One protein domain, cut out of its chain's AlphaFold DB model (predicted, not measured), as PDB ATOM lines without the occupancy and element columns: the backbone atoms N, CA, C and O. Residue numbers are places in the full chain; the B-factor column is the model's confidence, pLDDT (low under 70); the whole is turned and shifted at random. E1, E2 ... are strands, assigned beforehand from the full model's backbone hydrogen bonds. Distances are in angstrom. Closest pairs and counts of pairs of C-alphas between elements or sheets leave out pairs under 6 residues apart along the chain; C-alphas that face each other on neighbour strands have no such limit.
ATOM      1  N   VAL A 717      12.572  33.661   4.131       69.56
ATOM      2  CA  VAL A 717      11.519  33.327   3.141       69.56
ATOM      3  C   VAL A 717      12.092  32.614   1.909       69.56
ATOM      4  O   VAL A 717      13.269  32.793   1.598       69.56
ATOM      5  N   CYS A 718      11.278  31.836   1.184       73.25
ATOM      6  CA  CYS A 718      11.682  31.273  -0.108       73.25
ATOM      7  C   CYS A 718      11.260  32.202  -1.250       73.25
ATOM      8  O   CYS A 718      10.076  32.505  -1.400       73.25
ATOM      9  N   LEU A 719      12.221  32.630  -2.070       76.31
ATOM     10  CA  LEU A 719      11.950  33.337  -3.322       76.31
ATOM     11  C   LEU A 719      11.838  32.313  -4.458       76.31
ATOM     12  O   LEU A 719      12.762  31.521  -4.654       76.31
ATOM     13  N   TYR A 720      10.739  32.330  -5.213       79.06
ATOM     14  CA  TYR A 720      10.568  31.456  -6.372       79.06
ATOM     15  C   TYR A 720       9.988  32.207  -7.566       79.06
ATOM     16  O   TYR A 720       8.946  32.853  -7.467       79.06
ATOM     17  N   THR A 721      10.666  32.108  -8.704       81.12
ATOM     18  CA  THR A 721      10.204  32.673  -9.971       81.12
ATOM     19  C   THR A 721       9.517  31.575 -10.762       81.12
ATOM     20  O   THR A 721      10.152  30.577 -11.099       81.12
ATOM     21  N   HIS A 722       8.229  31.764 -11.043       81.44
ATOM     22  CA  HIS A 722       7.466  30.827 -11.859       81.44
ATOM     23  C   HIS A 722       7.994  30.813 -13.284       81.44
ATOM     24  O   HIS A 722       8.166  31.865 -13.901       81.44
ATOM     25  N   ARG A 723       8.244  29.613 -13.797       78.12
ATOM     26  CA  ARG A 723       8.690  29.390 -15.171       78.12
ATOM     27  C   ARG A 723       7.514  29.294 -16.126       78.12
ATOM     28  O   ARG A 723       7.680  29.544 -17.317       78.12
ATOM     29  N   TYR A 724       6.333  28.957 -15.613       78.62
ATOM     30  CA  TYR A 724       5.145  28.782 -16.428       78.62
ATOM     31  C   TYR A 724       3.914  29.415 -15.789       78.62
ATOM     32  O   TYR A 724       3.707  29.361 -14.577       78.62
ATOM     33  N   ARG A 725       3.044  29.964 -16.637       75.44
ATOM     34  CA  ARG A 725       1.708  30.428 -16.258       75.44
ATOM     35  C   ARG A 725       0.648  29.610 -16.985       75.44
ATOM     36  O   ARG A 725       0.881  29.130 -18.090       75.44
ATOM     37  N   LEU A 726      -0.511  29.449 -16.360       70.44
ATOM     38  CA  LEU A 726      -1.630  28.711 -16.940       70.44
ATOM     39  C   LEU A 726      -2.687  29.704 -17.436       70.44
ATOM     40  O   LEU A 726      -3.280  30.415 -16.627       70.44
ATOM     41  N   GLU A 727      -2.933  29.737 -18.745       69.44
ATOM     42  CA  GLU A 727      -4.041  30.476 -19.369       69.44
ATOM     43  C   GLU A 727      -4.897  29.474 -20.162       69.44
ATOM     44  O   GLU A 727      -4.365  28.656 -20.906       69.44
ATOM     45  N   ASP A 728      -6.217  29.460 -19.939       64.06
ATOM     46  CA  ASP A 728      -7.176  28.548 -20.595       64.06
ATOM     47  C   ASP A 728      -6.775  27.050 -20.619       64.06
ATOM     48  O   ASP A 728      -6.990  26.344 -21.601       64.06
ATOM     49  N   ASN A 729      -6.225  26.533 -19.509       60.41
ATOM     50  CA  ASN A 729      -5.716  25.151 -19.373       60.41
ATOM     51  C   ASN A 729      -4.546  24.787 -20.312       60.41
ATOM     52  O   ASN A 729      -4.279  23.602 -20.536       60.41
ATOM     53  N   ILE A 730      -3.805  25.782 -20.795       56.84
ATOM     54  CA  ILE A 730      -2.570  25.613 -21.562       56.84
ATOM     55  C   ILE A 730      -1.419  26.226 -20.756       56.84
ATOM     56  O   ILE A 730      -1.545  27.308 -20.179       56.84
ATOM     57  N   GLN A 731      -0.303  25.501 -20.668       69.38
ATOM     58  CA  GLN A 731       0.889  25.956 -19.958       69.38
ATOM     59  C   GLN A 731       1.725  26.822 -20.893       69.38
ATOM     60  O   GLN A 731       2.215  26.341 -21.909       69.38
ATOM     61  N   ILE A 732       1.899  28.092 -20.541       71.62
ATOM     62  CA  ILE A 732       2.648  29.066 -21.333       71.62
ATOM     63  C   ILE A 732       3.949  29.390 -20.586       71.62
ATOM     64  O   ILE A 732       3.886  29.756 -19.406       71.62
ATOM     65  N   PRO A 733       5.126  29.244 -21.220       70.38
ATOM     66  CA  PRO A 733       6.392  29.654 -20.625       70.38
ATOM     67  C   PRO A 733       6.399  31.167 -20.403       70.38
ATOM     68  O   PRO A 733       6.009  31.936 -21.278       70.38
ATOM     69  N   VAL A 734       6.801  31.591 -19.208       74.94
ATOM     70  CA  VAL A 734       6.938  33.012 -18.879       74.94
ATOM     71  C   VAL A 734       8.321  33.454 -19.343       74.94
ATOM     72  O   VAL A 734       9.326  32.944 -18.845       74.94
ATOM     73  N   ASP A 735       8.372  34.373 -20.306       63.34
ATOM     74  CA  ASP A 735       9.630  34.924 -20.811       63.34
ATOM     75  C   ASP A 735      10.445  35.561 -19.677       63.34
ATOM     76  O   ASP A 735       9.909  36.200 -18.767       63.34
ATOM     77  N   SER A 736      11.769  35.381 -19.712       58.25
ATOM     78  CA  SER A 736      12.660  35.729 -18.596       58.25
ATOM     79  C   SER A 736      12.667  37.216 -18.232       58.25
ATOM     80  O   SER A 736      13.065  37.561 -17.121       58.25
ATOM     81  N   GLU A 737      12.243  38.086 -19.151       59.19
ATOM     82  CA  GLU A 737      12.157  39.537 -18.942       59.19
ATOM     83  C   GLU A 737      10.881  39.959 -18.183       59.19
ATOM     84  O   GLU A 737      10.895  40.989 -17.511       59.19
ATOM     85  N   ASP A 738       9.832  39.122 -18.174       56.31
ATOM     86  CA  ASP A 738       8.546  39.373 -17.496       56.31
ATOM     87  C   ASP A 738       8.377  38.576 -16.183       56.31
ATOM     88  O   ASP A 738       7.371  38.695 -15.472       56.31
ATOM     89  N   ALA A 739       9.354  37.736 -15.833       58.25
ATOM     90  CA  ALA A 739       9.248  36.784 -14.734       58.25
ATOM     91  C   ALA A 739       9.515  37.436 -13.359       58.25
ATOM     92  O   ALA A 739      10.656  37.586 -12.917       58.25
ATOM     93  N   THR A 740       8.454  37.801 -12.630       63.81
ATOM     94  CA  THR A 740       8.579  38.379 -11.278       63.81
ATOM     95  C   THR A 740       8.684  37.299 -10.186       63.81
ATOM     96  O   THR A 740       7.806  36.434 -10.113       63.81
ATOM     97  N   PRO A 741       9.692  37.346  -9.293       66.44
ATOM     98  CA  PRO A 741       9.823  36.391  -8.194       66.44
ATOM     99  C   PRO A 741       8.726  36.573  -7.136       66.44
ATOM    100  O   PRO A 741       8.487  37.678  -6.645       66.44
ATOM    101  N   VAL A 742       8.096  35.467  -6.746       77.06
ATOM    102  CA  VAL A 742       7.038  35.404  -5.731       77.06
ATOM    103  C   VAL A 742       7.626  34.898  -4.411       77.06
ATOM    104  O   VAL A 742       8.502  34.031  -4.393       77.06
ATOM    105  N   ILE A 743       7.173  35.472  -3.293       76.12
ATOM    106  CA  ILE A 743       7.642  35.116  -1.949       76.12
ATOM    107  C   ILE A 743       6.678  34.108  -1.332       76.12
ATOM    108  O   ILE A 743       5.507  34.425  -1.123       76.12
ATOM    109  N   TYR A 744       7.201  32.939  -0.971       77.94
ATOM    110  CA  TYR A 744       6.454  31.879  -0.304       77.94
ATOM    111  C   TYR A 744       6.897  31.722   1.147       77.94
ATOM    112  O   TYR A 744       8.090  31.789   1.477       77.94
ATOM    113  N   LYS A 745       5.922  31.534   2.036       78.50
ATOM    114  CA  LYS A 745       6.163  31.356   3.468       78.50
ATOM    115  C   LYS A 745       6.683  29.943   3.755       78.50
ATOM    116  O   LYS A 745       6.435  29.027   2.971       78.50
ATOM    117  N   PRO A 746       7.362  29.728   4.895       78.12
ATOM    118  CA  PRO A 746       7.777  28.393   5.313       78.12
ATOM    119  C   PRO A 746       6.605  27.400   5.323       78.12
ATOM    120  O   PRO A 746       5.539  27.713   5.853       78.12
ATOM    121  N   GLU A 747       6.828  26.211   4.761       78.56
ATOM    122  CA  GLU A 747       5.860  25.119   4.561       78.56
ATOM    123  C   GLU A 747       4.733  25.382   3.545       78.56
ATOM    124  O   GLU A 747       3.863  24.529   3.376       78.56
ATOM    125  N   GLU A 748       4.735  26.519   2.846       81.50
ATOM    126  CA  GLU A 748       3.763  26.810   1.786       81.50
ATOM    127  C   GLU A 748       4.073  25.985   0.525       81.50
ATOM    128  O   GLU A 748       5.241  25.832   0.161       81.50
ATOM    129  N   GLU A 749       3.030  25.430  -0.104       85.56
ATOM    130  CA  GLU A 749       3.103  24.579  -1.301       85.56
ATOM    131  C   GLU A 749       2.406  25.263  -2.486       85.56
ATOM    132  O   GLU A 749       1.313  25.809  -2.331       85.56
ATOM    133  N   TRP A 750       3.020  25.225  -3.667       85.94
ATOM    134  CA  TRP A 750       2.499  25.823  -4.901       85.94
ATOM    135  C   TRP A 750       2.862  24.984  -6.128       85.94
ATOM    136  O   TRP A 750       3.771  24.162  -6.074       85.94
ATOM    137  N   SER A 751       2.164  25.184  -7.246       79.25
ATOM    138  CA  SER A 751       2.455  24.513  -8.520       79.25
ATOM    139  C   SER A 751       3.077  25.477  -9.529       79.25
ATOM    140  O   SER A 751       2.612  26.612  -9.647       79.25
ATOM    141  N   ASP A 752       4.093  25.036 -10.271       81.25
ATOM    142  CA  ASP A 752       4.684  25.785 -11.389       81.25
ATOM    143  C   ASP A 752       4.439  25.029 -12.702       81.25
ATOM    144  O   ASP A 752       5.042  23.992 -12.973       81.25
ATOM    145  N   GLY A 753       3.475  25.509 -13.492       78.50
ATOM    146  CA  GLY A 753       2.904  24.733 -14.596       78.50
ATOM    147  C   GLY A 753       2.092  23.522 -14.115       78.50
ATOM    148  O   GLY A 753       1.559  23.509 -13.004       78.50
ATOM    149  N   PHE A 754       1.966  22.507 -14.971       77.56
ATOM    150  CA  PHE A 754       1.215  21.286 -14.681       77.56
ATOM    151  C   PHE A 754       2.048  20.199 -13.990       77.56
ATOM    152  O   PHE A 754       1.457  19.339 -13.343       77.56
ATOM    153  N   CYS A 755       3.380  20.223 -14.121       72.50
ATOM    154  CA  CYS A 755       4.265  19.123 -13.710       72.50
ATOM    155  C   CYS A 755       5.015  19.336 -12.396       72.50
ATOM    156  O   CYS A 755       5.449  18.360 -11.786       72.50
ATOM    157  N   ASP A 756       5.176  20.577 -11.944       83.06
ATOM    158  CA  ASP A 756       6.008  20.861 -10.781       83.06
ATOM    159  C   ASP A 756       5.146  21.249  -9.590       83.06
ATOM    160  O   ASP A 756       4.312  22.151  -9.665       83.06
ATOM    161  N   THR A 757       5.397  20.598  -8.456       80.81
ATOM    162  CA  THR A 757       4.825  20.972  -7.161       80.81
ATOM    163  C   THR A 757       5.951  21.328  -6.204       80.81
ATOM    164  O   THR A 757       6.810  20.515  -5.876       80.81
ATOM    165  N   CYS A 758       5.989  22.581  -5.786       85.38
ATOM    166  CA  CYS A 758       7.050  23.171  -4.993       85.38
ATOM    167  C   CYS A 758       6.598  23.438  -3.571       85.38
ATOM    168  O   CYS A 758       5.448  23.783  -3.327       85.38
ATOM    169  N   LYS A 759       7.531  23.301  -2.631       86.88
ATOM    170  CA  LYS A 759       7.331  23.618  -1.224       86.88
ATOM    171  C   LYS A 759       8.507  24.401  -0.671       86.88
ATOM    172  O   LYS A 759       9.661  24.045  -0.905       86.88
ATOM    173  N   CYS A 760       8.231  25.426   0.122       83.94
ATOM    174  CA  CYS A 760       9.272  26.126   0.866       83.94
ATOM    175  C   CYS A 760       9.647  25.319   2.115       83.94
ATOM    176  O   CYS A 760       8.864  25.242   3.062       83.94
ATOM    177  N   VAL A 761      10.834  24.707   2.130       82.06
ATOM    178  CA  VAL A 761      11.287  23.823   3.215       82.06
ATOM    179  C   VAL A 761      12.538  24.361   3.895       82.06
ATOM    180  O   VAL A 761      13.372  25.043   3.296       82.06
ATOM    181  N   LYS A 762      12.694  24.046   5.179       78.00
ATOM    182  CA  LYS A 762      13.859  24.470   5.952       78.00
ATOM    183  C   LYS A 762      15.052  23.546   5.693       78.00
ATOM    184  O   LYS A 762      14.983  22.356   5.998       78.00
ATOM    185  N   SER A 763      16.157  24.092   5.184       70.38
ATOM    186  CA  SER A 763      17.400  23.352   4.934       70.38
ATOM    187  C   SER A 763      18.584  24.089   5.564       70.38
ATOM    188  O   SER A 763      19.069  25.092   5.048       70.38
ATOM    189  N   GLY A 764      19.029  23.620   6.732       72.19
ATOM    190  CA  GLY A 764      20.006  24.338   7.560       72.19
ATOM    191  C   GLY A 764      19.407  25.588   8.224       72.19
ATOM    192  O   GLY A 764      18.304  25.526   8.771       72.19
ATOM    193  N   ASP A 765      20.138  26.708   8.175       64.00
ATOM    194  CA  ASP A 765      19.721  28.016   8.721       64.00
ATOM    195  C   ASP A 765      18.972  28.895   7.696       64.00
ATOM    196  O   ASP A 765      18.709  30.062   7.964       64.00
ATOM    197  N   GLN A 766      18.614  28.358   6.521       65.56
ATOM    198  CA  GLN A 766      17.869  29.079   5.484       65.56
ATOM    199  C   GLN A 766      16.675  28.264   4.971       65.56
ATOM    200  O   GLN A 766      16.665  27.029   5.003       65.56
ATOM    201  N   HIS A 767      15.649  28.970   4.500       76.69
ATOM    202  CA  HIS A 767      14.494  28.375   3.837       76.69
ATOM    203  C   HIS A 767      14.747  28.341   2.331       76.69
ATOM    204  O   HIS A 767      15.093  29.354   1.726       76.69
ATOM    205  N   VAL A 768      14.611  27.159   1.739       76.44
ATOM    206  CA  VAL A 768      14.888  26.915   0.324       76.44
ATOM    207  C   VAL A 768      13.682  26.264  -0.335       76.44
ATOM    208  O   VAL A 768      12.977  25.454   0.270       76.44
ATOM    209  N   THR A 769      13.441  26.617  -1.591       82.38
ATOM    210  CA  THR A 769      12.392  25.976  -2.379       82.38
ATOM    211  C   THR A 769      12.818  24.563  -2.752       82.38
ATOM    212  O   THR A 769      13.884  24.366  -3.334       82.38
ATOM    213  N   MET A 770      11.967  23.583  -2.464       81.06
ATOM    214  CA  MET A 770      12.130  22.203  -2.900       81.06
ATOM    215  C   MET A 770      10.929  21.800  -3.749       81.06
ATOM    216  O   MET A 770       9.806  21.749  -3.257       81.06
ATOM    217  N   CYS A 771      11.177  21.533  -5.028       84.25
ATOM    218  CA  CYS A 771      10.151  21.124  -5.976       84.25
ATOM    219  C   CYS A 771      10.217  19.629  -6.248       84.25
ATOM    220  O   CYS A 771      11.275  19.100  -6.582       84.25
ATOM    221  N   ASN A 772       9.069  18.970  -6.124       76.19
ATOM    222  CA  ASN A 772       8.820  17.659  -6.682       76.19
ATOM    223  C   ASN A 772       8.256  17.840  -8.086       76.19
ATOM    224  O   ASN A 772       7.117  18.270  -8.274       76.19
ATOM    225  N   VAL A 773       9.094  17.511  -9.057       75.06
ATOM    226  CA  VAL A 773       8.729  17.427 -10.465       75.06
ATOM    227  C   VAL A 773       8.091  16.060 -10.681       75.06
ATOM    228  O   VAL A 773       8.734  15.037 -10.422       75.06
ATOM    229  N   GLU A 774       6.836  16.024 -11.123       73.38
ATOM    230  CA  GLU A 774       6.237  14.806 -11.656       73.38
ATOM    231  C   GLU A 774       6.995  14.452 -12.936       73.38
ATOM    232  O   GLU A 774       6.809  15.035 -14.001       73.38
TER     233      GLU A 774
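Overview. This is residues 717 to 774 of the 1115 residues of the protein "Hemocytin" of Araneus ventricosus (UniProt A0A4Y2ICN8). A small, flat domain of three strand groups: a twisted three-stranded meander, E5 E6 E7, makes the larger part, the antiparallel pair E1 and E4 packs on it near the bend of E6, and the hairpin E2 and E3 makes one end of the longest axis. The tight turn between E6 and E7 makes the opposite end. The printed part has 58 residues with seven named strands, E1 to E7 in chain order, and no named helix; the class is all strand. The three sheets, in the orders E1 - E4, E2 - E3 and E5 - E6 - E7, are antiparallel. The whole is only just compact, close to loose, with a radius of gyration of the C-alphas of 12.0 A, and its spans are 38 by 26 by 14 A, only just flat.

Arrangement. E1, residues 718 to 721, runs on into E2, residues 724 to 727, across a break of 2 residues, at 63 degrees. E2 forms a hairpin with E3, residues 730 to 733; N 725 and O 732 are 2.9 A apart, within hydrogen-bond range. E4, residues 741 to 744, is the antiparallel neighbour of E1, at 145 degrees between directions, with N 742 and O 720 2.8 A apart. E5, residues 749 to 752, and E6, residues 756 to 763, form a hairpin, with N 758 and O 750 2.7 A apart. E6 bends by 56 degrees at residue 760. E6 and E7, residues 766 to 773, form the next hairpin, with N 772 and O 757 2.7 A apart. E5 and E7 are the edge strands of this meander, each strand the antiparallel neighbour of the one before; the sheet is only just strongly twisted, with C-alphas up to 4.2 A off its best plane. The closest C-alphas of E1 and E7 are those of Cys 718 and Val 768, 5.4 A apart. Those of E4 and E6, Tyr 744 and Cys 760, are 6.5 A apart. Those of E2 and E5, Tyr 724 and Asp 752, are 5.9 A apart. E3 and E5 are apart.

Along the chain. E1 begins at C-alpha 718, (11.682, 31.273, -0.108), and is 10.1 A long. E2 is 9.8 A, E3 9.9 A, E4 9.7 A and E5 10.3 A long. E6 is 19.6 A long; E7 is 21.8 A long and ends at C-alpha 773, (8.729, 17.427, -10.465).

Size, cuts and confidence. The C-alphas of Asp 728 and Asp 765, the two farthest apart, are 39.8 A apart. The printed part has no cut. No link is long; that from E3 to E4 is short and the others are tight. The mean pLDDT of the printed part is 74.3, with residues 717, 727 to 731, 735 to 741 and 765 to 766 under 70.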